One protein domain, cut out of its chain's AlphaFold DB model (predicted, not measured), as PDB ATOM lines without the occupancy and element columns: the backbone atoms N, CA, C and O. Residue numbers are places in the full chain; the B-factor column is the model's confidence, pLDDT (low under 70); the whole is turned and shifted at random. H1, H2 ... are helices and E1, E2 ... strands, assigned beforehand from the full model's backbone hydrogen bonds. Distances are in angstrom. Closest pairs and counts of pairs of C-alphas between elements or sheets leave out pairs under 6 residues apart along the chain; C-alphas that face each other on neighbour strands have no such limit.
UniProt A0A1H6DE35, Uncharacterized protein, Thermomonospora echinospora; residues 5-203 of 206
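This is residues 5 to 203 of the 206 residues of an uncharacterized protein of Thermomonospora echinospora (UniProt A0A1H6DE35). A twisted wall of seven antiparallel strands is covered over one face by four helices, H1 to H4, in two layers, sheet and helices. H1 lies over E5 and E6, with H4 beside it over E1 and E7, H3 on the E3 side and H2 crossing E2; the short H5 is not on the sheet. The printed part has 199 residues, with five named helices and seven named strands, in the order E1 H1 H2 E2 E3 H3 E4 E5 E6 H4 E7 H5; the sheet runs E3 E2 E4 E5 E6 E1 E7, and the class is mixed. It is compact, with a radius of gyration of the C-alphas of 17.0 A and spans of 45 by 43 by 33 A.

From the first printed residue, find E1 at residues 5 to 13, H1 at 18 to 37, H2 at 39 to 46, E2 at 70 to 79, E3 at 85 to 91, H3 at 94 to 104, E4 at 110 to 118, E5 at 124 to 134, E6 at 142 to 151, H4 at 157 to 175, E7 at 182 to 186 and H5 at 197 to 202. E1 is the neighbour of E6, with N 8 and O 147 within hydrogen-bond range at 2.8 A, and of E7, with N 9 and O 184 at 3.0 A. H1 has a height over the sheet of 8.7 A; its closest C-alpha pair with E5 is Leu 29 and Val 131, 5.9 A. H2 runs across the strands, at 82 degrees to E2 on the local plane. E2 and E3 form a hairpin, with N 76 and O 88 at 2.8 A; E2 also neighbours E4, with N 73 and O 114 at 2.8 A. H3 touches residues 18 to 26 of H1 alone, at a steep tilt of 42 degrees, opposite ways; the closest C-alphas are those of Arg 22 and Leu 104, 5.3 A. E4, E5 and E6 form a meander, each strand the antiparallel neighbour of the one before, with N 113 and O 131 at 2.9 A and N 132 and O 146 at 2.8 A; E5 bends by 81 degrees at residue 127. H4 touches residues 28 to 36 of H1 alone, at a shallow tilt of 17 degrees, opposite ways; the closest C-alphas are those of Thr 35 and Arg 166, 6.4 A. E3, H3, E4 and E6, H4, E7 are split strand-helix-strand units, two strands running the same way with another between them, each crossover right-handed. In H1, H2, H3, H4 and H5 every O i to N i+4 pair is within hydrogen-bond range.

Find C-alpha 5 at (185.859, 190.010, 157.319), where E1 begins its 26.2 A. H1 spans 27.2 A, E2 30.4 A, E6 28.9 A and H4 26.1 A. H5 ends at C-alpha 202, (170.216, 200.980, 148.774).

The two C-alphas farthest apart, those of Pro 51 and Leu 202, are 50.0 A apart. The printed part has no cut; H2 to E2 is a long link of 23 residues. Mean pLDDT of the printed part is 84.4, with residues 48 to 62, 64, 154 and 188 to 203 under 70.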
ATOM      1  N   LEU A   5     186.403 190.241 155.988       88.12
ATOM      2  CA  LEU A   5     185.859 190.010 157.319       88.12
ATOM      3  C   LEU A   5     184.767 188.958 157.210       88.12
ATOM      4  O   LEU A   5     183.778 189.193 156.539       88.12
ATOM      5  N   LEU A   6     184.930 187.826 157.889       91.50
ATOM      6  CA  LEU A   6     183.824 186.900 158.095       91.50
ATOM      7  C   LEU A   6     183.144 187.201 159.421       91.50
ATOM      8  O   LEU A   6     183.810 187.259 160.457       91.50
ATOM      9  N   THR A   7     181.829 187.342 159.384       93.81
ATOM     10  CA  THR A   7     180.984 187.533 160.554       93.81
ATOM     11  C   THR A   7     180.024 186.365 160.654       93.81
ATOM     12  O   THR A   7     179.369 186.024 159.676       93.81
ATOM     13  N   LEU A   8     179.942 185.777 161.839       94.94
ATOM     14  CA  LEU A   8     178.893 184.858 162.246       94.94
ATOM     15  C   LEU A   8     178.133 185.523 163.391       94.94
ATOM     16  O   LEU A   8     178.750 185.959 164.362       94.94
ATOM     17  N   GLU A   9     176.814 185.582 163.288       96.00
ATOM     18  CA  GLU A   9     175.942 186.037 164.364       96.00
ATOM     19  C   GLU A   9     174.847 185.007 164.631       96.00
ATOM     20  O   GLU A   9     174.347 184.368 163.703       96.00
ATOM     21  N   MET A  10     174.471 184.860 165.898       95.12
ATOM     22  CA  MET A  10     173.324 184.080 166.338       95.12
ATOM     23  C   MET A  10     172.595 184.826 167.456       95.12
ATOM     24  O   MET A  10     173.216 185.259 168.426       95.12
ATOM     25  N   ASN A  11     171.273 184.921 167.338       95.38
ATOM     26  CA  ASN A  11     170.409 185.566 168.317       95.38
ATOM     27  C   ASN A  11     169.530 184.515 169.002       95.38
ATOM     28  O   ASN A  11     168.831 183.736 168.345       95.38
ATOM     29  N   THR A  12     169.564 184.499 170.332       94.75
ATOM     30  CA  THR A  12     168.816 183.556 171.178       94.75
ATOM     31  C   THR A  12     168.203 184.301 172.362       94.75
ATOM     32  O   THR A  12     168.815 185.253 172.853       94.75
ATOM     33  N   PRO A  13     167.030 183.891 172.870       94.62
ATOM     34  CA  PRO A  13     166.522 184.400 174.136       94.62
ATOM     35  C   PRO A  13     167.535 184.181 175.266       94.62
ATOM     36  O   PRO A  13     168.283 183.195 175.269       94.62
ATOM     37  N   VAL A  14     167.558 185.093 176.236       92.75
ATOM     38  CA  VAL A  14     168.310 184.905 177.478       92.75
ATOM     39  C   VAL A  14     167.681 183.725 178.230       92.75
ATOM     40  O   VAL A  14     166.501 183.794 178.569       92.75
ATOM     41  N   PRO A  15     168.431 182.648 178.513       88.44
ATOM     42  CA  PRO A  15     167.892 181.499 179.231       88.44
ATOM     43  C   PRO A  15     167.553 181.854 180.683       88.44
ATOM     44  O   PRO A  15     168.212 182.692 181.310       88.44
ATOM     45  N   ASP A  16     166.575 181.145 181.245       81.69
ATOM     46  CA  ASP A  16     166.165 181.330 182.632       81.69
ATOM     47  C   ASP A  16     167.301 180.983 183.609       81.69
ATOM     48  O   ASP A  16     167.808 179.859 183.680       81.69
ATOM     49  N   GLY A  17     167.683 181.972 184.418       80.31
ATOM     50  CA  GLY A  17     168.677 181.826 185.477       80.31
ATOM     51  C   GLY A  17     170.138 181.969 185.027       80.31
ATOM     52  O   GLY A  17     170.538 181.684 183.899       80.31
ATOM     53  N   GLY A  18     170.992 182.392 185.965       86.25
ATOM     54  CA  GLY A  18     172.400 182.707 185.678       86.25
ATOM     55  C   GLY A  18     173.248 181.515 185.212       86.25
ATOM     56  O   GLY A  18     174.252 181.713 184.529       86.25
ATOM     57  N   ALA A  19     172.851 180.281 185.542       89.00
ATOM     58  CA  ALA A  19     173.566 179.073 185.130       89.00
ATOM     59  C   ALA A  19     173.405 178.784 183.627       89.00
ATOM     60  O   ALA A  19     174.402 178.506 182.960       89.00
ATOM     61  N   GLY A  20     172.182 178.908 183.094       90.44
ATOM     62  CA  GLY A  20     171.915 178.759 181.662       90.44
ATOM     63  C   GLY A  20     172.639 179.831 180.851       90.44
ATOM     64  O   GLY A  20     173.336 179.510 179.890       90.44
ATOM     65  N   PHE A  21     172.574 181.088 181.309       93.31
ATOM     66  CA  PHE A  21     173.266 182.210 180.665       93.31
ATOM     67  C   PHE A  21     174.768 181.937 180.579       93.31
ATOM     68  O   PHE A  21     175.370 182.022 179.509       93.31
ATOM     69  N   ARG A  22     175.378 181.552 181.708       95.00
ATOM     70  CA  ARG A  22     176.809 181.262 181.760       95.00
ATOM     71  C   ARG A  22     177.185 180.127 180.809       95.00
ATOM     72  O   ARG A  22     178.206 180.249 180.142       95.00
ATOM     73  N   ALA A  23     176.399 179.053 180.759       94.31
ATOM     74  CA  ALA A  23     176.688 177.900 179.911       94.31
ATOM     75  C   ALA A  23     176.699 178.272 178.419       94.31
ATOM     76  O   ALA A  23     177.672 177.953 177.734       94.31
ATOM     77  N   ILE A  24     175.679 179.000 177.944       94.81
ATOM     78  CA  ILE A  24     175.600 179.461 176.548       94.81
ATOM     79  C   ILE A  24     176.766 180.397 176.229       94.81
ATOM     80  O   ILE A  24     177.506 180.166 175.276       94.81
ATOM     81  N   CYS A  25     176.983 181.422 177.058       96.56
ATOM     82  CA  CYS A  25     178.041 182.396 176.810       96.56
ATOM     83  C   CYS A  25     179.438 181.763 176.832       96.56
ATOM     84  O   CYS A  25     180.269 182.078 175.985       96.56
ATOM     85  N   GLN A  26     179.710 180.873 177.790       97.06
ATOM     86  CA  GLN A  26     180.997 180.187 177.882       97.06
ATOM     87  C   GLN A  26     181.213 179.261 176.677       97.06
ATOM     88  O   GLN A  26     182.281 179.314 176.072       97.06
ATOM     89  N   SER A  27     180.204 178.467 176.297       96.19
ATOM     90  CA  SER A  27     180.272 177.603 175.111       96.19
ATOM     91  C   SER A  27     180.528 178.418 173.843       96.19
ATOM     92  O   SER A  27     181.437 178.076 173.091       96.19
ATOM     93  N   TRP A  28     179.827 179.541 173.649       97.56
ATOM     94  CA  TRP A  28     180.041 180.421 172.498       97.56
ATOM     95  C   TRP A  28     181.460 180.999 172.446       97.56
ATOM     96  O   TRP A  28     182.114 180.939 171.407       97.56
ATOM     97  N   LEU A  29     181.961 181.535 173.566       97.81
ATOM     98  CA  LEU A  29     183.305 182.117 173.646       97.81
ATOM     99  C   LEU A  29     184.400 181.069 173.384       97.81
ATOM    100  O   LEU A  29     185.326 181.326 172.615       97.81
ATOM    101  N   GLU A  30     184.288 179.887 173.997       96.38
ATOM    102  CA  GLU A  30     185.263 178.802 173.850       96.38
ATOM    103  C   GLU A  30     185.243 178.185 172.451       96.38
ATOM    104  O   GLU A  30     186.286 178.059 171.805       96.38
ATOM    105  N   GLU A  31     184.066 177.777 171.977       95.88
ATOM    106  CA  GLU A  31     183.922 177.129 170.676       95.88
ATOM    107  C   GLU A  31     184.169 178.115 169.544       95.88
ATOM    108  O   GLU A  31     184.836 177.755 168.576       95.88
ATOM    109  N   GLY A  32     183.732 179.367 169.686       95.38
ATOM    110  CA  GLY A  32     184.009 180.428 168.724       95.38
ATOM    111  C   GLY A  32     185.501 180.625 168.541       95.38
ATOM    112  O   GLY A  32     186.013 180.549 167.421       95.38
ATOM    113  N   LEU A  33     186.232 180.777 169.646       95.75
ATOM    114  CA  LEU A  33     187.676 180.949 169.583       95.75
ATOM    115  C   LEU A  33     188.383 179.708 169.019       95.75
ATOM    116  O   LEU A  33     189.289 179.860 168.206       95.75
ATOM    117  N   ARG A  34     187.964 178.486 169.373       95.56
ATOM    118  CA  ARG A  34     188.537 177.253 168.794       95.56
ATOM    119  C   ARG A  34     188.252 177.119 167.296       95.56
ATOM    120  O   ARG A  34     189.128 176.703 166.541       95.56
ATOM    121  N   THR A  35     187.054 177.499 166.862       93.62
ATOM    122  CA  THR A  35     186.590 177.359 165.473       93.62
ATOM    123  C   THR A  35     187.365 178.278 164.534       93.62
ATOM    124  O   THR A  35     187.831 177.846 163.471       93.62
ATOM    125  N   VAL A  36     187.538 179.548 164.923       92.06
ATOM    126  CA  VAL A  36     188.109 180.579 164.039       92.06
ATOM    127  C   VAL A  36     189.494 181.082 164.456       92.06
ATOM    128  O   VAL A  36     190.147 181.768 163.667       92.06
ATOM    129  N   GLY A  37     189.966 180.725 165.654       90.38
ATOM    130  CA  GLY A  37     191.271 181.117 166.192       90.38
ATOM    131  C   GLY A  37     192.439 180.547 165.396       90.38
ATOM    132  O   GLY A  37     193.334 181.299 165.017       90.38
ATOM    133  N   GLY A  38     192.413 179.245 165.091       89.69
ATOM    134  CA  GLY A  38     193.517 178.567 164.397       89.69
ATOM    135  C   GLY A  38     194.867 178.867 165.058       89.69
ATOM    136  O   GLY A  38     194.971 178.831 166.282       89.69
ATOM    137  N   ASP A  39     195.854 179.254 164.250       89.81
ATOM    138  CA  ASP A  39     197.212 179.606 164.685       89.81
ATOM    139  C   ASP A  39     197.240 180.685 165.782       89.81
ATOM    140  O   ASP A  39     198.152 180.706 166.605       89.81
ATOM    141  N   PHE A  40     196.243 181.579 165.837       92.00
ATOM    142  CA  PHE A  40     196.172 182.585 166.897       92.00
ATOM    143  C   PHE A  40     195.947 181.955 168.270       92.00
ATOM    144  O   PHE A  40     196.589 182.355 169.237       92.00
ATOM    145  N   LEU A  41     195.049 180.970 168.360       92.75
ATOM    146  CA  LEU A  41     194.786 180.277 169.618       92.75
ATOM    147  C   LEU A  41     196.007 179.454 170.041       92.75
ATOM    148  O   LEU A  41     196.419 179.541 171.193       92.75
ATOM    149  N   GLU A  42     196.634 178.745 169.100       91.50
ATOM    150  CA  GLU A  42     197.856 177.978 169.369       91.50
ATOM    151  C   GLU A  42     198.963 178.878 169.933       91.50
ATOM    152  O   GLU A  42     199.535 178.575 170.977       91.50
ATOM    153  N   GLN A  43     199.202 180.039 169.317       90.62
ATOM    154  CA  GLN A  43     200.206 180.995 169.793       90.62
ATOM    155  C   GLN A  43     199.867 181.602 171.161       90.62
ATOM    156  O   GLN A  43     200.777 181.873 171.946       90.62
ATOM    157  N   LEU A  44     198.585 181.824 171.461       89.44
ATOM    158  CA  LEU A  44     198.140 182.298 172.776       89.44
ATOM    159  C   LEU A  44     198.317 181.238 173.874       89.44
ATOM    160  O   LEU A  44     198.545 181.593 175.030       89.44
ATOM    161  N   GLU A  45     198.189 179.957 173.533       89.75
ATOM    162  CA  GLU A  45     198.323 178.834 174.468       89.75
ATOM    163  C   GLU A  45     199.782 178.396 174.661       89.75
ATOM    164  O   GLU A  45     200.175 178.050 175.775       89.75
ATOM    165  N   SER A  46     200.598 178.439 173.603       86.75
ATOM    166  CA  SER A  46     202.009 178.031 173.629       86.75
ATOM    167  C   SER A  46     202.983 179.183 173.895       86.75
ATOM    168  O   SER A  46     204.186 178.953 174.050       86.75
ATOM    169  N   GLY A  47     202.502 180.427 173.862       74.38
ATOM    170  CA  GLY A  47     203.319 181.626 174.009       74.38
ATOM    171  C   GLY A  47     203.954 181.757 175.399       74.38
ATOM    172  O   GLY A  47     203.442 181.212 176.382       74.38
ATOM    173  N   PRO A  48     205.074 182.493 175.521       66.88
ATOM    174  CA  PRO A  48     205.655 182.776 176.824       66.88
ATOM    175  C   PRO A  48     204.649 183.548 177.694       66.88
ATOM    176  O   PRO A  48     203.937 184.419 177.185       66.88
ATOM    177  N   PRO A  49     204.588 183.271 179.009       65.56
ATOM    178  CA  PRO A  49     203.701 183.995 179.905       65.56
ATOM    179  C   PRO A  49     204.037 185.486 179.889       65.56
ATOM    180  O   PRO A  49     205.208 185.877 179.868       65.56
ATOM    181  N   LEU A  50     203.003 186.324 179.919       65.50
ATOM    182  CA  LEU A  50     203.196 187.767 179.883       65.50
ATOM    183  C   LEU A  50     203.938 188.254 181.147       65.50
ATOM    184  O   LEU A  50     203.577 187.856 182.257       65.50
ATOM    185  N   PRO A  51     204.946 189.138 181.004       59.25
ATOM    186  CA  PRO A  51     205.783 189.627 182.102       59.25
ATOM    187  C   PRO A  51     205.026 190.279 183.264       59.25
ATOM    188  O   PRO A  51     205.519 190.287 184.393       59.25
ATOM    189  N   ARG A  52     203.852 190.869 183.007       58.50
ATOM    190  CA  ARG A  52     203.004 191.481 184.034       58.50
ATOM    191  C   ARG A  52     201.706 190.699 184.153       58.50
ATOM    192  O   ARG A  52     200.989 190.484 183.181       58.50
ATOM    193  N   LEU A  53     201.398 190.302 185.384       51.62
ATOM    194  CA  LEU A  53     200.171 189.603 185.751       51.62
ATOM    195  C   LEU A  53     198.946 190.511 185.534       51.62
ATOM    196  O   LEU A  53     198.502 191.207 186.442       51.62
ATOM    197  N   GLY A  54     198.386 190.494 184.326       49.78
ATOM    198  CA  GLY A  54     196.966 190.759 184.080       49.78
ATOM    199  C   GLY A  54     196.441 192.179 184.325       49.78
ATOM    200  O   GLY A  54     195.223 192.365 184.286       49.78
ATOM    201  N   THR A  55     197.283 193.187 184.566       51.69
ATOM    202  CA  THR A  55     196.834 194.584 184.591       51.69
ATOM    203  C   THR A  55     196.757 195.142 183.176       51.69
ATOM    204  O   THR A  55     197.741 195.187 182.444       51.69
ATOM    205  N   TRP A  56     195.545 195.548 182.799       55.44
ATOM    206  CA  TRP A  56     195.269 196.277 181.569       55.44
ATOM    207  C   TRP A  56     196.159 197.507 181.428       55.44
ATOM    208  O   TRP A  56     196.465 198.183 182.412       55.44
ATOM    209  N   ARG A  57     196.496 197.804 180.180       58.50
ATOM    210  CA  ARG A  57     197.132 199.040 179.750       58.50
ATOM    211  C   ARG A  57     196.184 199.752 178.789       58.50
ATOM    212  O   ARG A  57     195.506 199.070 178.020       58.50
ATOM    213  N   HIS A  58     196.097 201.079 178.865       56.00
ATOM    214  CA  HIS A  58     195.172 201.853 178.036       56.00
ATOM    215  C   HIS A  58     195.382 201.582 176.539       56.00
ATOM    216  O   HIS A  58     196.466 201.194 176.104       56.00
ATOM    217  N   GLU A  59     194.334 201.783 175.738       51.97
ATOM    218  CA  GLU A  59     194.425 201.684 174.280       51.97
ATOM    219  C   GLU A  59     195.571 202.578 173.764       51.97
ATOM    220  O   GLU A  59     195.647 203.760 174.101       51.97
ATOM    221  N   GLY A  60     196.509 201.993 173.010       53.09
ATOM    222  CA  GLY A  60     197.722 202.672 172.530       53.09
ATOM    223  C   GLY A  60     198.980 202.482 173.390       53.09
ATOM    224  O   GLY A  60     200.066 202.871 172.960       53.09
ATOM    225  N   GLU A  61     198.887 201.848 174.560       63.03
ATOM    226  CA  GLU A  61     200.064 201.458 175.341       63.03
ATOM    227  C   GLU A  61     200.729 200.181 174.797       63.03
ATOM    228  O   GLU A  61     200.077 199.271 174.280       63.03
ATOM    229  N   VAL A  62     202.055 200.102 174.953       62.00
ATOM    230  CA  VAL A  62     202.857 198.939 174.551       62.00
ATOM    231  C   VAL A  62     202.419 197.712 175.355       62.00
ATOM    232  O   VAL A  62     202.478 197.711 176.588       62.00
ATOM    233  N   SER A  63     201.973 196.673 174.652       71.81
ATOM    234  CA  SER A  63     201.644 195.366 175.221       71.81
ATOM    235  C   SER A  63     202.920 194.630 175.625       71.81
ATOM    236  O   SER A  63     203.988 194.870 175.069       71.81
ATOM    237  N   ASP A  64     202.835 193.707 176.584       69.00
ATOM    238  CA  ASP A  64     204.021 193.032 177.132       69.00
ATOM    239  C   ASP A  64     204.573 191.900 176.218       69.00
ATOM    240  O   ASP A  64     205.146 190.926 176.706       69.00
ATOM    241  N   GLY A  65     204.413 192.024 174.893       75.00
ATOM    242  CA  GLY A  65     204.889 191.078 173.876       75.00
ATOM    243  C   GLY A  65     205.691 191.768 172.761       75.00
ATOM    244  O   GLY A  65     205.522 192.967 172.527       75.00
ATOM    245  N   PRO A  66     206.589 191.047 172.062       82.56
ATOM    246  CA  PRO A  66     207.351 191.624 170.960       82.56
ATOM    247  C   PRO A  66     206.442 191.950 169.760       82.56
ATOM    248  O   PRO A  66     205.407 191.301 169.573       82.56
ATOM    249  N   PRO A  67     206.829 192.911 168.902       87.62
ATOM    250  CA  PRO A  67     206.179 193.120 167.613       87.62
ATOM    251  C   PRO A  67     205.971 191.816 166.831       87.62
ATOM    252  O   PRO A  67     206.858 190.966 166.787       87.62
ATOM    253  N   GLY A  68     204.802 191.667 166.213       86.31
ATOM    254  CA  GLY A  68     204.400 190.481 165.458       86.31
ATOM    255  C   GLY A  68     203.870 189.322 166.306       86.31
ATOM    256  O   GLY A  68     203.377 188.353 165.736       86.31
ATOM    257  N   SER A  69     203.941 189.396 167.640       88.44
ATOM    258  CA  SER A  69     203.340 188.368 168.498       88.44
ATOM    259  C   SER A  69     201.819 188.491 168.564       88.44
ATOM    260  O   SER A  69     201.256 189.585 168.453       88.44
ATOM    261  N   THR A  70     201.158 187.351 168.760       90.00
ATOM    262  CA  THR A  70     199.723 187.304 169.037       90.00
ATOM    263  C   THR A  70     199.446 187.737 170.470       90.00
ATOM    264  O   THR A  70     200.131 187.339 171.412       90.00
ATOM    265  N   TRP A  71     198.409 188.548 170.627       88.56
ATOM    266  CA  TRP A  71     197.957 189.100 171.891       88.56
ATOM    267  C   TRP A  71     196.433 189.059 171.955       88.56
ATOM    268  O   TRP A  71     195.768 189.168 170.925       88.56
ATOM    269  N   ALA A  72     195.864 188.918 173.151       90.88
ATOM    270  CA  ALA A  72     194.417 188.932 173.304       90.88
ATOM    271  C   ALA A  72     193.936 189.674 174.554       90.88
ATOM    272  O   ALA A  72     194.500 189.547 175.645       90.88
ATOM    273  N   LEU A  73     192.854 190.427 174.372       90.69
ATOM    274  CA  LEU A  73     192.114 191.146 175.396       90.69
ATOM    275  C   LEU A  73     190.860 190.358 175.769       90.69
ATOM    276  O   LEU A  73     190.104 189.919 174.909       90.69
ATOM    277  N   LEU A  74     190.614 190.245 177.066       93.81
ATOM    278  CA  LEU A  74     189.386 189.723 177.642       93.81
ATOM    279  C   LEU A  74     188.642 190.901 178.262       93.81
ATOM    280  O   LEU A  74     189.207 191.587 179.118       93.81
ATOM    281  N   SER A  75     187.395 191.143 177.877       94.75
ATOM    282  CA  SER A  75     186.594 192.244 178.419       94.75
ATOM    283  C   SER A  75     185.241 191.771 178.930       94.75
ATOM    284  O   SER A  75     184.659 190.811 178.435       94.75
ATOM    285  N   VAL A  76     184.754 192.456 179.964       96.56
ATOM    286  CA  VAL A  76     183.411 192.294 180.517       96.56
ATOM    287  C   VAL A  76     182.836 193.671 180.813       96.56
ATOM    288  O   VAL A  76     183.397 194.415 181.624       96.56
ATOM    289  N   THR A  77     181.687 193.985 180.225       96.00
ATOM    290  CA  THR A  77     180.963 195.237 180.457       96.00
ATOM    291  C   THR A  77     179.736 194.990 181.329       96.00
ATOM    292  O   THR A  77     178.938 194.088 181.086       96.00
ATOM    293  N   ARG A  78     179.570 195.793 182.384       93.25
ATOM    294  CA  ARG A  78     178.408 195.745 183.291       93.25
ATOM    295  C   ARG A  78     177.797 197.126 183.472       93.25
ATOM    296  O   ARG A  78     178.483 198.130 183.291       93.25
ATOM    297  N   LEU A  79     176.544 197.176 183.913       89.38
ATOM    298  CA  LEU A  79     175.959 198.404 184.448       89.38
ATOM    299  C   LEU A  79     176.441 198.630 185.882       89.38
ATOM    300  O   LEU A  79     176.457 197.719 186.712       89.38
ATOM    301  N   SER A  80     176.851 199.857 186.178       86.69
ATOM    302  CA  SER A  80     177.068 200.314 187.544       86.69
ATOM    303  C   SER A  80     175.729 200.523 188.256       86.69
ATOM    304  O   SER A  80     174.678 200.615 187.624       86.69
ATOM    305  N   ALA A  81     175.762 200.700 189.579       82.56
ATOM    306  CA  ALA A  81     174.570 201.056 190.356       82.56
ATOM    307  C   ALA A  81     173.911 202.376 189.902       82.56
ATOM    308  O   ALA A  81     172.753 202.623 190.217       82.56
ATOM    309  N   ARG A  82     174.643 203.229 189.168       84.50
ATOM    310  CA  ARG A  82     174.141 204.488 188.596       84.50
ATOM    311  C   ARG A  82     173.677 204.340 187.141       84.50
ATOM    312  O   ARG A  82     173.466 205.346 186.478       84.50
ATOM    313  N   GLY A  83     173.598 203.113 186.622       82.50
ATOM    314  CA  GLY A  83     173.209 202.834 185.237       82.50
ATOM    315  C   GLY A  83     174.291 203.124 184.193       82.50
ATOM    316  O   GLY A  83     174.024 203.026 183.003       82.50
ATOM    317  N   SER A  84     175.523 203.459 184.595       88.06
ATOM    318  CA  SER A  84     176.617 203.689 183.642       88.06
ATOM    319  C   SER A  84     177.317 202.388 183.240       88.06
ATOM    320  O   SER A  84     177.590 201.543 184.096       88.06
ATOM    321  N   ARG A  85     177.664 202.236 181.953       90.75
ATOM    322  CA  ARG A  85     178.484 201.112 181.467       90.75
ATOM    323  C   ARG A  85     179.885 201.195 182.081       90.75
ATOM    324  O   ARG A  85     180.527 202.244 182.066       90.75
ATOM    325  N   ARG A  86     180.363 200.078 182.625       91.25
ATOM    326  CA  ARG A  86     181.721 199.914 183.145       91.25
ATOM    327  C   ARG A  86     182.336 198.656 182.556       91.25
ATOM    328  O   ARG A  86     181.916 197.548 182.893       91.25
ATOM    329  N   SER A  87     183.360 198.847 181.738       91.31
ATOM    330  CA  SER A  87     184.168 197.762 181.194       91.31
ATOM    331  C   SER A  87     185.317 197.443 182.145       91.31
ATOM    332  O   SER A  87     186.007 198.325 182.657       91.31
ATOM    333  N   MET A  88     185.487 196.161 182.429       91.25
ATOM    334  CA  MET A  88     186.654 195.608 183.102       91.25
ATOM    335  C   MET A  88     187.349 194.717 182.102       91.25
ATOM    336  O   MET A  88     186.682 194.002 181.358       91.25
ATOM    337  N   VAL A  89     188.673 194.736 182.103       89.69
ATOM    338  CA  VAL A  89     189.429 193.977 181.120       89.69
ATOM    339  C   VAL A  89     190.660 193.319 181.741       89.69
ATOM    340  O   VAL A  89     191.169 193.741 182.792       89.69
ATOM    341  N   ARG A  90     191.104 192.243 181.101       88.19
ATOM    342  CA  ARG A  90     192.283 191.441 181.432       88.19
ATOM    343  C   ARG A  90     192.984 191.048 180.146       88.19
ATOM    344  O   ARG A  90     192.362 190.985 179.094       88.19
ATOM    345  N   VAL A  91     194.271 190.760 180.243       87.69
ATOM    346  CA  VAL A  91     195.000 190.160 179.127       87.69
ATOM    347  C   VAL A  91     194.844 188.642 179.182       87.69
ATOM    348  O   VAL A  91     194.693 188.067 180.270       87.69
ATOM    349  N   TRP A  92     194.873 188.002 178.016       89.44
ATOM    350  CA  TRP A  92     194.870 186.553 177.892       89.44
ATOM    351  C   TRP A  92     195.937 185.902 178.773       89.44
ATOM    352  O   TRP A  92     197.118 186.238 178.741       89.44
ATOM    353  N   SER A  93     195.468 184.985 179.605       87.25
ATOM    354  CA  SER A  93     196.228 184.134 180.514       87.25
ATOM    355  C   SER A  93     195.251 183.103 181.084       87.25
ATOM    356  O   SER A  93     194.046 183.380 181.102       87.25
ATOM    357  N   PRO A  94     195.710 181.961 181.619       89.00
ATOM    358  CA  PRO A  94     194.818 181.004 182.272       89.00
ATOM    359  C   PRO A  94     193.938 181.649 183.358       89.00
ATOM    360  O   PRO A  94     192.727 181.433 183.389       89.00
ATOM    361  N   GLN A  95     194.510 182.530 184.190       88.12
ATOM    362  CA  GLN A  95     193.758 183.250 185.225       88.12
ATOM    363  C   GLN A  95     192.802 184.299 184.636       88.12
ATOM    364  O   GLN A  95     191.734 184.549 185.195       88.12
ATOM    365  N   GLY A  96     193.172 184.929 183.518       90.88
ATOM    366  CA  GLY A  96     192.307 185.858 182.793       90.88
ATOM    367  C   GLY A  96     191.077 185.161 182.215       90.88
ATOM    368  O   GLY A  96     189.964 185.660 182.376       90.88
ATOM    369  N   VAL A  97     191.266 183.993 181.599       93.19
ATOM    370  CA  VAL A  97     190.180 183.170 181.046       93.19
ATOM    371  C   VAL A  97     189.250 182.692 182.165       93.19
ATOM    372  O   VAL A  97     188.035 182.857 182.076       93.19
ATOM    373  N   GLU A  98     189.805 182.207 183.280       93.88
ATOM    374  CA  GLU A  98     189.007 181.840 184.455       93.88
ATOM    375  C   GLU A  98     188.204 183.035 185.003       93.88
ATOM    376  O   GLU A  98     187.019 182.910 185.323       93.88
ATOM    377  N   TRP A  99     188.825 184.217 185.084       94.56
ATOM    378  CA  TRP A  99     188.153 185.451 185.497       94.56
ATOM    379  C   TRP A  99     187.002 185.841 184.560       94.56
ATOM    380  O   TRP A  99     185.949 186.274 185.047       94.56
ATOM    381  N   LEU A 100     187.185 185.690 183.245       96.31
ATOM    382  CA  LEU A 100     186.160 185.973 182.242       96.31
ATOM    383  C   LEU A 100     184.936 185.080 182.474       96.31
ATOM    384  O   LEU A 100     183.831 185.592 182.639       96.31
ATOM    385  N   TYR A 101     185.130 183.764 182.600       96.00
ATOM    386  CA  TYR A 101     184.017 182.826 182.776       96.00
ATOM    387  C   TYR A 101     183.321 182.958 184.126       96.00
ATOM    388  O   TYR A 101     182.092 182.945 184.182       96.00
ATOM    389  N   ARG A 102     184.066 183.192 185.214       95.38
ATOM    390  CA  ARG A 102     183.457 183.539 186.513       95.38
ATOM    391  C   ARG A 102     182.659 184.839 186.436       95.38
ATOM    392  O   ARG A 102     181.670 185.016 187.137       95.38
ATOM    393  N   SER A 103     183.068 185.775 185.582       95.44
ATOM    394  CA  SER A 103     182.372 187.050 185.434       95.44
ATOM    395  C   SER A 103     181.007 186.936 184.750       95.44
ATOM    396  O   SER A 103     180.176 187.824 184.976       95.44
ATOM    397  N   LEU A 104     180.762 185.862 183.995       95.44
ATOM    398  CA  LEU A 104     179.473 185.567 183.360       95.44
ATOM    399  C   LEU A 104     178.373 185.238 184.381       95.44
ATOM    400  O   LEU A 104     177.208 185.501 184.115       95.44
ATOM    401  N   GLU A 105     178.727 184.769 185.584       92.19
ATOM    402  CA  GLU A 105     177.766 184.467 186.664       92.19
ATOM    403  C   GLU A 105     176.952 185.691 187.104       92.19
ATOM    404  O   GLU A 105     175.868 185.563 187.665       92.19
ATOM    405  N   LYS A 106     177.474 186.895 186.841       90.88
ATOM    406  CA  LYS A 106     176.811 188.166 187.154       90.88
ATOM    407  C   LYS A 106     175.995 188.733 185.992       90.88
ATOM    408  O   LYS A 106     175.637 189.904 186.066       90.88
ATOM    409  N   VAL A 107     175.768 187.953 184.932       91.62
ATOM    410  CA  VAL A 107     174.959 188.326 183.755       91.62
ATOM    411  C   VAL A 107     175.357 189.711 183.209       91.62
ATOM    412  O   VAL A 107     174.593 190.679 183.305       91.62
ATOM    413  N   PRO A 108     176.610 189.871 182.733       93.94
ATOM    414  CA  PRO A 108     177.074 191.141 182.186       93.94
ATOM    415  C   PRO A 108     176.248 191.584 180.969       93.94
ATOM    416  O   PRO A 108     175.506 190.802 180.383       93.94
ATOM    417  N   LEU A 109     176.390 192.859 180.598       94.62
ATOM    418  CA  LEU A 109     175.865 193.351 179.322       94.62
ATOM    419  C   LEU A 109     176.664 192.792 178.151       94.62
ATOM    420  O   LEU A 109     176.117 192.578 177.086       94.62
ATOM    421  N   GLU A 110     177.961 192.590 178.338       96.94
ATOM    422  CA  GLU A 110     178.845 192.160 177.265       96.94
ATOM    423  C   GLU A 110     180.013 191.386 177.863       96.94
ATOM    424  O   GLU A 110     180.525 191.749 178.933       96.94
ATOM    425  N   ALA A 111     180.453 190.345 177.173       98.00
ATOM    426  CA  ALA A 111     181.744 189.727 177.402       98.00
ATOM    427  C   ALA A 111     182.394 189.394 176.056       98.00
ATOM    428  O   ALA A 111     181.719 188.965 175.124       98.00
ATOM    429  N   GLN A 112     183.702 189.605 175.945       97.44
ATOM    430  CA  GLN A 112     184.398 189.476 174.670       97.44
ATOM    431  C   GLN A 112     185.829 188.964 174.843       97.44
ATOM    432  O   GLN A 112     186.509 189.262 175.829       97.44
ATOM    433  N   ILE A 113     186.279 188.219 173.834       97.00
ATOM    434  CA  ILE A 113     187.676 187.866 173.582       97.00
ATOM    435  C   ILE A 113     188.079 188.536 172.267       97.00
ATOM    436  O   ILE A 113     187.474 188.267 171.231       97.00
ATOM    437  N   ASP A 114     189.084 189.405 172.304       94.56
ATOM    438  CA  ASP A 114     189.605 190.117 171.134       94.56
ATOM    439  C   ASP A 114     191.073 189.772 170.920       94.56
ATOM    440  O   ASP A 114     191.920 190.099 171.746       94.56
ATOM    441  N   VAL A 115     191.368 189.098 169.820       93.69
ATOM    442  CA  VAL A 115     192.692 188.601 169.458       93.69
ATOM    443  C   VAL A 115     193.261 189.463 168.346       93.69
ATOM    444  O   VAL A 115     192.607 189.706 167.331       93.69
ATOM    445  N   SER A 116     194.495 189.917 168.521       91.00
ATOM    446  CA  SER A 116     195.198 190.802 167.597       91.00
ATOM    447  C   SER A 116     196.671 190.425 167.474       91.00
ATOM    448  O   SER A 116     197.237 189.776 168.352       91.00
ATOM    449  N   VAL A 117     197.310 190.884 166.402       89.31
ATOM    450  CA  VAL A 117     198.770 190.860 166.255       89.31
ATOM    451  C   VAL A 117     199.334 192.212 166.670       89.31
ATOM    452  O   VAL A 117     198.825 193.265 166.268       89.31
ATOM    453  N   LEU A 118     200.398 192.196 167.470       87.19
ATOM    454  CA  LEU A 118     201.095 193.416 167.853       87.19
ATOM    455  C   LEU A 118     201.843 194.004 166.653       87.19
ATOM    456  O   LEU A 118     202.589 193.315 165.962       87.19
ATOM    457  N   ASN A 119     201.679 195.298 166.408       86.69
ATOM    458  CA  ASN A 119     202.377 195.994 165.333       86.69
ATOM    459  C   ASN A 119     203.859 196.252 165.683       86.69
ATOM    460  O   ASN A 119     204.359 195.870 166.742       86.69
ATOM    461  N   ARG A 120     204.569 196.974 164.805       87.56
ATOM    462  CA  ARG A 120     205.986 197.352 164.984       87.56
ATOM    463  C   ARG A 120     206.302 198.123 166.276       87.56
ATOM    464  O   ARG A 120     207.463 198.188 166.661       87.56
ATOM    465  N   TYR A 121     205.297 198.717 166.914       83.38
ATOM    466  CA  TYR A 121     205.416 199.461 168.170       83.38
ATOM    467  C   TYR A 121     205.035 198.622 169.397       83.38
ATOM    468  O   TYR A 121     205.050 199.136 170.511       83.38
ATOM    469  N   GLY A 122     204.680 197.345 169.211       78.81
ATOM    470  CA  GLY A 122     204.212 196.481 170.292       78.81
ATOM    471  C   GLY A 122     202.800 196.823 170.769       78.81
ATOM    472  O   GLY A 122     202.439 196.463 171.885       78.81
ATOM    473  N   THR A 123     202.000 197.533 169.968       83.06
ATOM    474  CA  THR A 123     200.593 197.826 170.284       83.06
ATOM    475  C   THR A 123     199.663 196.965 169.424       83.06
ATOM    476  O   THR A 123     200.060 196.594 168.315       83.06
ATOM    477  N   PRO A 124     198.450 196.611 169.891       82.69
ATOM    478  CA  PRO A 124     197.493 195.855 169.082       82.69
ATOM    479  C   PRO A 124     197.229 196.566 167.748       82.69
ATOM    480  O   PRO A 124     196.863 197.741 167.734       82.69
ATOM    481  N   GLY A 125     197.497 195.882 166.633       77.38
ATOM    482  CA  GLY A 125     197.392 196.441 165.285       77.38
ATOM    483  C   GLY A 125     196.370 195.695 164.443       77.38
ATOM    484  O   GLY A 125     195.231 196.138 164.305       77.38
ATOM    485  N   ASP A 126     196.784 194.559 163.884       77.31
ATOM    486  CA  ASP A 126     195.924 193.765 163.009       77.31
ATOM    487  C   ASP A 126     194.966 192.933 163.856       77.31
ATOM    488  O   ASP A 126     195.386 192.080 164.645       77.31
ATOM    489  N   ARG A 127     193.662 193.174 163.688       81.25
ATOM    490  CA  ARG A 127     192.633 192.348 164.320       81.25
ATOM    491  C   ARG A 127     192.684 190.961 163.697       81.25
ATOM    492  O   ARG A 127     192.743 190.833 162.479       81.25
ATOM    493  N   GLY A 128     192.672 189.931 164.533       88.31
ATOM    494  CA  GLY A 128     192.630 188.539 164.107       88.31
ATOM    495  C   GLY A 128     191.227 187.975 164.264       88.31
ATOM    496  O   GLY A 128     190.577 187.607 163.282       88.31
ATOM    497  N   VAL A 129     190.762 187.890 165.507       94.38
ATOM    498  CA  VAL A 129     189.489 187.262 165.874       94.38
ATOM    499  C   VAL A 129     188.835 188.070 166.971       94.38
ATOM    500  O   VAL A 129     189.504 188.445 167.923       94.38
ATOM    501  N   ARG A 130     187.524 188.253 166.895       95.81
ATOM    502  CA  ARG A 130     186.731 188.755 168.007       95.81
ATOM    503  C   ARG A 130     185.543 187.841 168.234       95.81
ATOM    504  O   ARG A 130     184.806 187.563 167.296       95.81
ATOM    505  N   VAL A 131     185.371 187.377 169.464       98.19
ATOM    506  CA  VAL A 131     184.209 186.591 169.881       98.19
ATOM    507  C   VAL A 131     183.511 187.363 170.982       98.19
ATOM    508  O   VAL A 131     184.138 187.685 171.992       98.19
ATOM    509  N   THR A 132     182.239 187.665 170.779       98.12
ATOM    510  CA  THR A 132     181.456 188.544 171.640       98.12
ATOM    511  C   THR A 132     180.150 187.863 172.011       98.12
ATOM    512  O   THR A 132     179.512 187.209 171.186       98.12
ATOM    513  N   VAL A 133     179.764 188.032 173.267       97.75
ATOM    514  CA  VAL A 133     178.409 187.794 173.751       97.75
ATOM    515  C   VAL A 133     177.889 189.122 174.273       97.75
ATOM    516  O   VAL A 133     178.536 189.758 175.108       97.75
ATOM    517  N   GLU A 134     176.749 189.559 173.768       97.00
ATOM    518  CA  GLU A 134     176.126 190.821 174.134       97.00
ATOM    519  C   GLU A 134     174.671 190.583 174.526       97.00
ATOM    520  O   GLU A 134     173.959 189.779 173.932       97.00
ATOM    521  N   ARG A 135     174.234 191.292 175.559       94.94
ATOM    522  CA  ARG A 135     172.847 191.424 175.971       94.94
ATOM    523  C   ARG A 135     172.484 192.893 175.770       94.94
ATOM    524  O   ARG A 135     172.781 193.700 176.664       94.94
ATOM    525  N   PRO A 136     171.935 193.255 174.598       90.88
ATOM    526  CA  PRO A 136     171.695 194.647 174.253       90.88
ATOM    527  C   PRO A 136     170.788 195.315 175.282       90.88
ATOM    528  O   PRO A 136     169.911 194.686 175.878       90.88
ATOM    529  N   PHE A 137     171.004 196.606 175.512       86.62
ATOM    530  CA  PHE A 137     170.249 197.338 176.525       86.62
ATOM    531  C   PHE A 137     168.783 197.529 176.111       86.62
ATOM    532  O   PHE A 137     167.889 197.509 176.954       86.62
ATOM    533  N   GLU A 138     168.553 197.682 174.810       87.81
ATOM    534  CA  GLU A 138     167.263 197.927 174.171       87.81
ATOM    535  C   GLU A 138     166.393 196.663 174.118       87.81
ATOM    536  O   GLU A 138     165.167 196.758 174.140       87.81
ATOM    537  N   VAL A 139     167.023 195.484 174.078       90.56
ATOM    538  CA  VAL A 139     166.367 194.168 174.036       90.56
ATOM    539  C   VAL A 139     166.989 193.227 175.079       90.56
ATOM    540  O   VAL A 139     167.642 192.244 174.736       90.56
ATOM    541  N   PRO A 140     166.800 193.507 176.384       89.81
ATOM    542  CA  PRO A 140     167.539 192.855 177.468       89.81
ATOM    543  C   PRO A 140     167.220 191.367 177.658       89.81
ATOM    544  O   PRO A 140     167.954 190.702 178.395       89.81
ATOM    545  N   ASP A 141     166.149 190.886 177.025       92.31
ATOM    546  CA  ASP A 141     165.691 189.494 177.023       92.31
ATOM    547  C   ASP A 141     166.351 188.660 175.912       92.31
ATOM    548  O   ASP A 141     166.081 187.466 175.786       92.31
ATOM    549  N   TRP A 142     167.231 189.273 175.115       94.69
ATOM    550  CA  TRP A 142     167.939 188.634 174.010       94.69
ATOM    551  C   TRP A 142     169.453 188.638 174.217       94.69
ATOM    552  O   TRP A 142     170.033 189.579 174.761       94.69
ATOM    553  N   LEU A 143     170.088 187.568 173.748       95.44
ATOM    554  CA  LEU A 143     171.528 187.458 173.571       95.44
ATOM    555  C   LEU A 143     171.861 187.551 172.089       95.44
ATOM    556  O   LEU A 143     171.307 186.806 171.281       95.44
ATOM    557  N   VAL A 144     172.812 188.424 171.779       96.62
ATOM    558  CA  VAL A 144     173.471 188.541 170.485       96.62
ATOM    559  C   VAL A 144     174.853 187.921 170.624       96.62
ATOM    560  O   VAL A 144     175.676 188.342 171.443       96.62
ATOM    561  N   LEU A 145     175.091 186.861 169.867       97.19
ATOM    562  CA  LEU A 145     176.314 186.079 169.916       97.19
ATOM    563  C   LEU A 145     177.046 186.285 168.595       97.19
ATOM    564  O   LEU A 145     176.540 185.906 167.545       97.19
ATOM    565  N   THR A 146     178.231 186.891 168.630       97.12
ATOM    566  CA  THR A 146     178.943 187.305 167.415       97.12
ATOM    567  C   THR A 146     180.358 186.746 167.384       97.12
ATOM    568  O   THR A 146     181.066 186.731 168.392       97.12
ATOM    569  N   ILE A 147     180.798 186.317 166.206       96.56
ATOM    570  CA  ILE A 147     182.185 185.995 165.887       96.56
ATOM    571  C   ILE A 147     182.582 186.805 164.662       96.56
ATOM    572  O   ILE A 147     181.925 186.747 163.629       96.56
ATOM    573  N   ARG A 148     183.696 187.521 164.758       94.62
ATOM    574  CA  ARG A 148     184.321 188.253 163.658       94.62
ATOM    575  C   ARG A 148     185.712 187.699 163.412       94.62
ATOM    576  O   ARG A 148     186.548 187.663 164.316       94.62
ATOM    577  N   ARG A 149     185.974 187.274 162.180       93.25
ATOM    578  CA  ARG A 149     187.260 186.751 161.723       93.25
ATOM    579  C   ARG A 149     187.807 187.635 160.615       93.25
ATOM    580  O   ARG A 149     187.312 187.622 159.493       93.25
ATOM    581  N   TYR A 150     188.875 188.350 160.927       90.69
ATOM    582  CA  TYR A 150     189.583 189.179 159.967       90.69
ATOM    583  C   TYR A 150     190.586 188.311 159.205       90.69
ATOM    584  O   TYR A 150     191.521 187.737 159.769       90.69
ATOM    585  N   LEU A 151     190.359 188.184 157.905       84.62
ATOM    586  CA  LEU A 151     191.222 187.493 156.967       84.62
ATOM    587  C   LEU A 151     192.065 188.562 156.266       84.62
ATOM    588  O   LEU A 151     191.535 189.432 155.573       84.62
ATOM    589  N   GLY A 152     193.379 188.527 156.501       76.62
ATOM    590  CA  GLY A 152     194.324 189.534 156.015       76.62
ATOM    591  C   GLY A 152     194.255 189.800 154.504       76.62
ATOM    592  O   GLY A 152     193.583 189.109 153.733       76.62
ATOM    593  N   LEU A 153     194.982 190.828 154.063       73.25
ATOM    594  CA  LEU A 153     195.005 191.249 152.661       73.25
ATOM    595  C   LEU A 153     195.372 190.084 151.729       73.25
ATOM    596  O   LEU A 153     196.419 189.461 151.880       73.25
ATOM    597  N   GLY A 154     194.510 189.809 150.746       69.50
ATOM    598  CA  GLY A 154     194.747 188.760 149.750       69.50
ATOM    599  C   GLY A 154     194.263 187.362 150.144       69.50
ATOM    600  O   GLY A 154     194.606 186.399 149.460       69.50
ATOM    601  N   ALA A 155     193.446 187.226 151.197       79.88
ATOM    602  CA  ALA A 155     192.769 185.968 151.498       79.88
ATOM    603  C   ALA A 155     191.974 185.466 150.278       79.88
ATOM    604  O   ALA A 155     190.990 186.075 149.847       79.88
ATOM    605  N   GLY A 156     192.431 184.352 149.702       81.56
ATOM    606  CA  GLY A 156     191.805 183.749 148.532       81.56
ATOM    607  C   GLY A 156     190.463 183.079 148.863       81.56
ATOM    608  O   GLY A 156     190.216 182.734 150.024       81.56
ATOM    609  N   PRO A 157     189.621 182.800 147.851       82.56
ATOM    610  CA  PRO A 157     188.303 182.186 148.046       82.56
ATOM    611  C   PRO A 157     188.327 180.879 148.852       82.56
ATOM    612  O   PRO A 157     187.409 180.606 149.615       82.56
ATOM    613  N   GLY A 158     189.396 180.082 148.736       85.62
ATOM    614  CA  GLY A 158     189.539 178.830 149.488       85.62
ATOM    615  C   GLY A 158     189.702 179.017 151.001       85.62
ATOM    616  O   GLY A 158     189.214 178.191 151.767       85.62
ATOM    617  N   ILE A 159     190.353 180.100 151.446       86.56
ATOM    618  CA  ILE A 159     190.482 180.420 152.879       86.56
ATOM    619  C   ILE A 159     189.132 180.883 153.421       86.56
ATOM    620  O   ILE A 159     188.699 180.411 154.468       86.56
ATOM    621  N   VAL A 160     188.462 181.763 152.674       86.94
ATOM    622  CA  VAL A 160     187.134 182.285 153.020       86.94
ATOM    623  C   VAL A 160     186.139 181.139 153.166       86.94
ATOM    624  O   VAL A 160     185.530 181.001 154.220       86.94
ATOM    625  N   ARG A 161     186.061 180.254 152.164       87.94
ATOM    626  CA  ARG A 161     185.190 179.077 152.203       87.94
ATOM    627  C   ARG A 161     185.498 178.173 153.393       87.94
ATOM    628  O   ARG A 161     184.588 177.812 154.114       87.94
ATOM    629  N   ARG A 162     186.774 177.866 153.655       90.62
ATOM    630  CA  ARG A 162     187.162 177.011 154.788       90.62
ATOM    631  C   ARG A 162     186.683 177.561 156.133       90.62
ATOM    632  O   ARG A 162     186.224 176.791 156.968       90.62
ATOM    633  N   PHE A 163     186.846 178.862 156.375       91.00
ATOM    634  CA  PHE A 163     186.371 179.472 157.621       91.00
ATOM    635  C   PHE A 163     184.847 179.615 157.644       91.00
ATOM    636  O   PHE A 163     184.264 179.409 158.703       91.00
ATOM    637  N   GLY A 164     184.214 179.891 156.501       91.69
ATOM    638  CA  GLY A 164     182.758 179.886 156.360       91.69
ATOM    639  C   GLY A 164     182.145 178.524 156.692       91.69
ATOM    640  O   GLY A 164     181.241 178.463 157.514       91.69
ATOM    641  N   ASP A 165     182.698 177.435 156.149       92.88
ATOM    642  CA  ASP A 165     182.246 176.062 156.417       92.88
ATOM    643  C   ASP A 165     182.361 175.731 157.921       92.88
ATOM    644  O   ASP A 165     181.421 175.227 158.528       92.88
ATOM    645  N   ARG A 166     183.471 176.113 158.572       94.50
ATOM    646  CA  ARG A 166     183.650 175.937 160.027       94.50
ATOM    647  C   ARG A 166     182.670 176.765 160.860       94.50
ATOM    648  O   ARG A 166     182.159 176.286 161.867       94.50
ATOM    649  N   MET A 167     182.434 178.020 160.471       94.94
ATOM    650  CA  MET A 167     181.436 178.873 161.123       94.94
ATOM    651  C   MET A 167     180.029 178.289 160.957       94.94
ATOM    652  O   MET A 167     179.245 178.344 161.898       94.94
ATOM    653  N   TYR A 168     179.725 177.697 159.801       93.88
ATOM    654  CA  TYR A 168     178.446 177.044 159.538       93.88
ATOM    655  C   TYR A 168     178.238 175.821 160.434       93.88
ATOM    656  O   TYR A 168     177.223 175.738 161.120       93.88
ATOM    657  N   GLU A 169     179.228 174.928 160.517       94.06
ATOM    658  CA  GLU A 169     179.191 173.770 161.423       94.06
ATOM    659  C   GLU A 169     179.003 174.199 162.889       94.06
ATOM    660  O   GLU A 169     178.228 173.595 163.638       94.06
ATOM    661  N   MET A 170     179.685 175.271 163.305       94.50
ATOM    662  CA  MET A 170     179.507 175.835 164.641       94.50
ATOM    663  C   MET A 170     178.095 176.397 164.838       94.50
ATOM    664  O   MET A 170     177.492 176.134 165.878       94.50
ATOM    665  N   LEU A 171     177.569 177.152 163.869       94.00
ATOM    666  CA  LEU A 171     176.222 177.720 163.927       94.00
ATOM    667  C   LEU A 171     175.170 176.615 164.061       94.00
ATOM    668  O   LEU A 171     174.342 176.693 164.963       94.00
ATOM    669  N   GLU A 172     175.232 175.564 163.238       92.81
ATOM    670  CA  GLU A 172     174.317 174.418 163.341       92.81
ATOM    671  C   GLU A 172     174.407 173.746 164.717       92.81
ATOM    672  O   GLU A 172     173.394 173.476 165.367       92.81
ATOM    673  N   SER A 173     175.630 173.519 165.201       92.31
ATOM    674  CA  SER A 173     175.869 172.905 166.506       92.31
ATOM    675  C   SER A 173     175.319 173.750 167.661       92.31
ATOM    676  O   SER A 173     174.716 173.214 168.591       92.31
ATOM    677  N   GLN A 174     175.504 175.069 167.623       93.19
ATOM    678  CA  GLN A 174     175.008 175.996 168.645       93.19
ATOM    679  C   GLN A 174     173.482 176.146 168.580       93.19
ATOM    680  O   GLN A 174     172.814 176.053 169.612       93.19
ATOM    681  N   ALA A 175     172.916 176.265 167.378       91.31
ATOM    682  CA  ALA A 175     171.473 176.334 167.167       91.31
ATOM    683  C   ALA A 175     170.754 175.056 167.631       91.31
ATOM    684  O   ALA A 175     169.648 175.130 168.143       91.31
ATOM    685  N   SER A 176     171.390 173.882 167.539       89.31
ATOM    686  CA  SER A 176     170.805 172.630 168.054       89.31
ATOM    687  C   SER A 176     170.742 172.536 169.589       89.31
ATOM    688  O   SER A 176     170.044 171.677 170.128       89.31
ATOM    689  N   ARG A 177     171.487 173.393 170.299       87.62
ATOM    690  CA  ARG A 177     171.637 173.387 171.768       87.62
ATOM    691  C   ARG A 177     170.986 174.589 172.451       87.62
ATOM    692  O   ARG A 177     171.013 174.672 173.677       87.62
ATOM    693  N   THR A 178     170.453 175.521 171.672       86.69
ATOM    694  CA  THR A 178     169.877 176.784 172.138       86.69
ATOM    695  C   THR A 178     168.546 177.023 171.437       86.69
ATOM    696  O   THR A 178     168.300 176.457 170.376       86.69
ATOM    697  N   ASP A 179     167.697 177.888 171.987       85.81
ATOM    698  CA  ASP A 179     166.468 178.325 171.309       85.81
ATOM    699  C   ASP A 179     166.786 179.427 170.278       85.81
ATOM    700  O   ASP A 179     166.234 180.533 170.298       85.81
ATOM    701  N   ALA A 180     167.741 179.143 169.385       81.94
ATOM    702  CA  ALA A 180     168.199 180.084 168.374       81.94
ATOM    703  C   ALA A 180     167.035 180.498 167.467       81.94
ATOM    704  O   ALA A 180     166.382 179.671 166.832       81.94
ATOM    705  N   THR A 181     166.780 181.805 167.400       81.19
ATOM    706  CA  THR A 181     165.681 182.359 166.595       81.19
ATOM    707  C   THR A 181     166.180 182.901 165.258       81.19
ATOM    708  O   THR A 181     165.439 182.927 164.278       81.19
ATOM    709  N   PHE A 182     167.446 183.318 165.198       85.06
ATOM    710  CA  PHE A 182     168.074 183.847 163.992       85.06
ATOM    711  C   PHE A 182     169.586 183.603 164.007       85.06
ATOM    712  O   PHE A 182     170.203 183.615 165.071       85.06
ATOM    713  N   GLY A 183     170.189 183.427 162.831       86.25
ATOM    714  CA  GLY A 183     171.639 183.424 162.668       86.25
ATOM    715  C   GLY A 183     172.058 183.568 161.206       86.25
ATOM    716  O   GLY A 183     171.308 183.194 160.303       86.25
ATOM    717  N   TYR A 184     173.244 184.130 160.972       89.00
ATOM    718  CA  TYR A 184     173.796 184.327 159.630       89.00
ATOM    719  C   TYR A 184     175.319 184.233 159.609       89.00
ATOM    720  O   TYR A 184     175.986 184.397 160.630       89.00
ATOM    721  N   ILE A 185     175.856 184.009 158.406       88.69
ATOM    722  CA  ILE A 185     177.278 184.138 158.090       88.69
ATOM    723  C   ILE A 185     177.407 185.088 156.902       88.69
ATOM    724  O   ILE A 185     176.729 184.899 155.893       88.69
ATOM    725  N   ALA A 186     178.268 186.094 157.019       87.00
ATOM    726  CA  ALA A 186     178.502 187.113 155.998       87.00
ATOM    727  C   ALA A 186     180.006 187.364 155.821       87.00
ATOM    728  O   ALA A 186     180.760 187.242 156.787       87.00
ATOM    729  N   ASP A 187     180.457 187.707 154.610       80.00
ATOM    730  CA  ASP A 187     181.866 188.024 154.305       80.00
ATOM    731  C   ASP A 187     182.137 189.525 154.072       80.00
ATOM    732  O   ASP A 187     183.240 189.917 153.670       80.00
ATOM    733  N   ASP A 188     181.136 190.354 154.372       66.62
ATOM    734  CA  ASP A 188     181.022 191.746 153.947       66.62
ATOM    735  C   ASP A 188     180.359 192.670 154.995       66.62
ATOM    736  O   ASP A 188     180.008 193.806 154.690       66.62
ATOM    737  N   ALA A 189     180.232 192.222 156.250       54.12
ATOM    738  CA  ALA A 189     179.391 192.872 157.265       54.12
ATOM    739  C   ALA A 189     179.803 194.302 157.691       54.12
ATOM    740  O   ALA A 189     179.069 194.935 158.442       54.12
ATOM    741  N   GLU A 190     180.947 194.827 157.245       48.97
ATOM    742  CA  GLU A 190     181.311 196.234 157.451       48.97
ATOM    743  C   GLU A 190     181.923 196.803 156.162       48.97
ATOM    744  O   GLU A 190     183.085 196.536 155.839       48.97
ATOM    745  N   SER A 191     181.164 197.630 155.431       44.62
ATOM    746  CA  SER A 191     181.777 198.617 154.539       44.62
ATOM    747  C   SER A 191     182.553 199.636 155.391       44.62
ATOM    748  O   SER A 191     182.326 199.769 156.595       44.62
ATOM    749  N   ILE A 192     183.481 200.387 154.786       44.62
ATOM    750  CA  ILE A 192     184.315 201.404 155.467       44.62
ATOM    751  C   ILE A 192     183.481 202.428 156.275       44.62
ATOM    752  O   ILE A 192     184.027 203.089 157.157       44.62
ATOM    753  N   MET A 193     182.172 202.537 156.020       44.50
ATOM    754  CA  MET A 193     181.257 203.444 156.721       44.50
ATOM    755  C   MET A 193     180.401 202.779 157.812       44.50
ATOM    756  O   MET A 193     179.534 203.437 158.375       44.50
ATOM    757  N   GLY A 194     180.634 201.503 158.137       44.94
ATOM    758  CA  GLY A 194     179.814 200.768 159.109       44.94
ATOM    759  C   GLY A 194     178.418 200.414 158.591       44.94
ATOM    760  O   GLY A 194     177.548 200.087 159.389       44.94
ATOM    761  N   LEU A 195     178.219 200.487 157.272       41.88
ATOM    762  CA  LEU A 195     176.996 200.088 156.590       41.88
ATOM    763  C   LEU A 195     177.149 198.661 156.063       41.88
ATOM    764  O   LEU A 195     178.218 198.264 155.581       41.88
ATOM    765  N   THR A 196     176.071 197.897 156.134       51.09
ATOM    766  CA  THR A 196     175.932 196.627 155.424       51.09
ATOM    767  C   THR A 196     175.925 196.877 153.910       51.09
ATOM    768  O   THR A 196     175.518 197.946 153.460       51.09
ATOM    769  N   PRO A 197     176.306 195.908 153.066       50.00
ATOM    770  CA  PRO A 197     176.243 196.083 151.610       50.00
ATOM    771  C   PRO A 197     174.829 196.281 151.071       50.00
ATOM    772  O   PRO A 197     174.650 196.847 149.995       50.00
ATOM    773  N   LEU A 198     173.808 195.857 151.821       50.97
ATOM    774  CA  LEU A 198     172.425 196.213 151.531       50.97
ATOM    775  C   LEU A 198     172.187 197.714 151.759       50.97
ATOM    776  O   LEU A 198     171.622 198.370 150.896       50.97
ATOM    777  N   GLU A 199     172.661 198.281 152.865       51.34
ATOM    778  CA  GLU A 199     172.582 199.727 153.127       51.34
ATOM    779  C   GLU A 199     173.431 200.543 152.136       51.34
ATOM    780  O   GLU A 199     172.982 201.582 151.654       51.34
ATOM    781  N   ASP A 200     174.602 200.027 151.755       50.94
ATOM    782  CA  ASP A 200     175.506 200.631 150.765       50.94
ATOM    783  C   ASP A 200     174.913 200.578 149.339       50.94
ATOM    784  O   ASP A 200     175.054 201.510 148.551       50.94
ATOM    785  N   SER A 201     174.191 199.502 148.999       51.69
ATOM    786  CA  SER A 201     173.527 199.353 147.692       51.69
ATOM    787  C   SER A 201     172.182 200.072 147.598       51.69
ATOM    788  O   SER A 201     171.777 200.456 146.499       51.69
ATOM    789  N   LEU A 202     171.499 200.282 148.725       58.88
ATOM    790  CA  LEU A 202     170.216 200.980 148.774       58.88
ATOM    791  C   LEU A 202     170.347 202.508 148.839       58.88
ATOM    792  O   LEU A 202     169.312 203.165 148.753       58.88
ATOM    793  N   TRP A 203     171.561 203.072 148.956       48.78
ATOM    794  CA  TRP A 203     171.774 204.517 149.150       48.78
ATOM    795  C   TRP A 203     170.795 205.090 150.185       48.78
ATOM    796  O   TRP A 203     170.121 206.095 149.951       48.78
TER     797      TRP A 203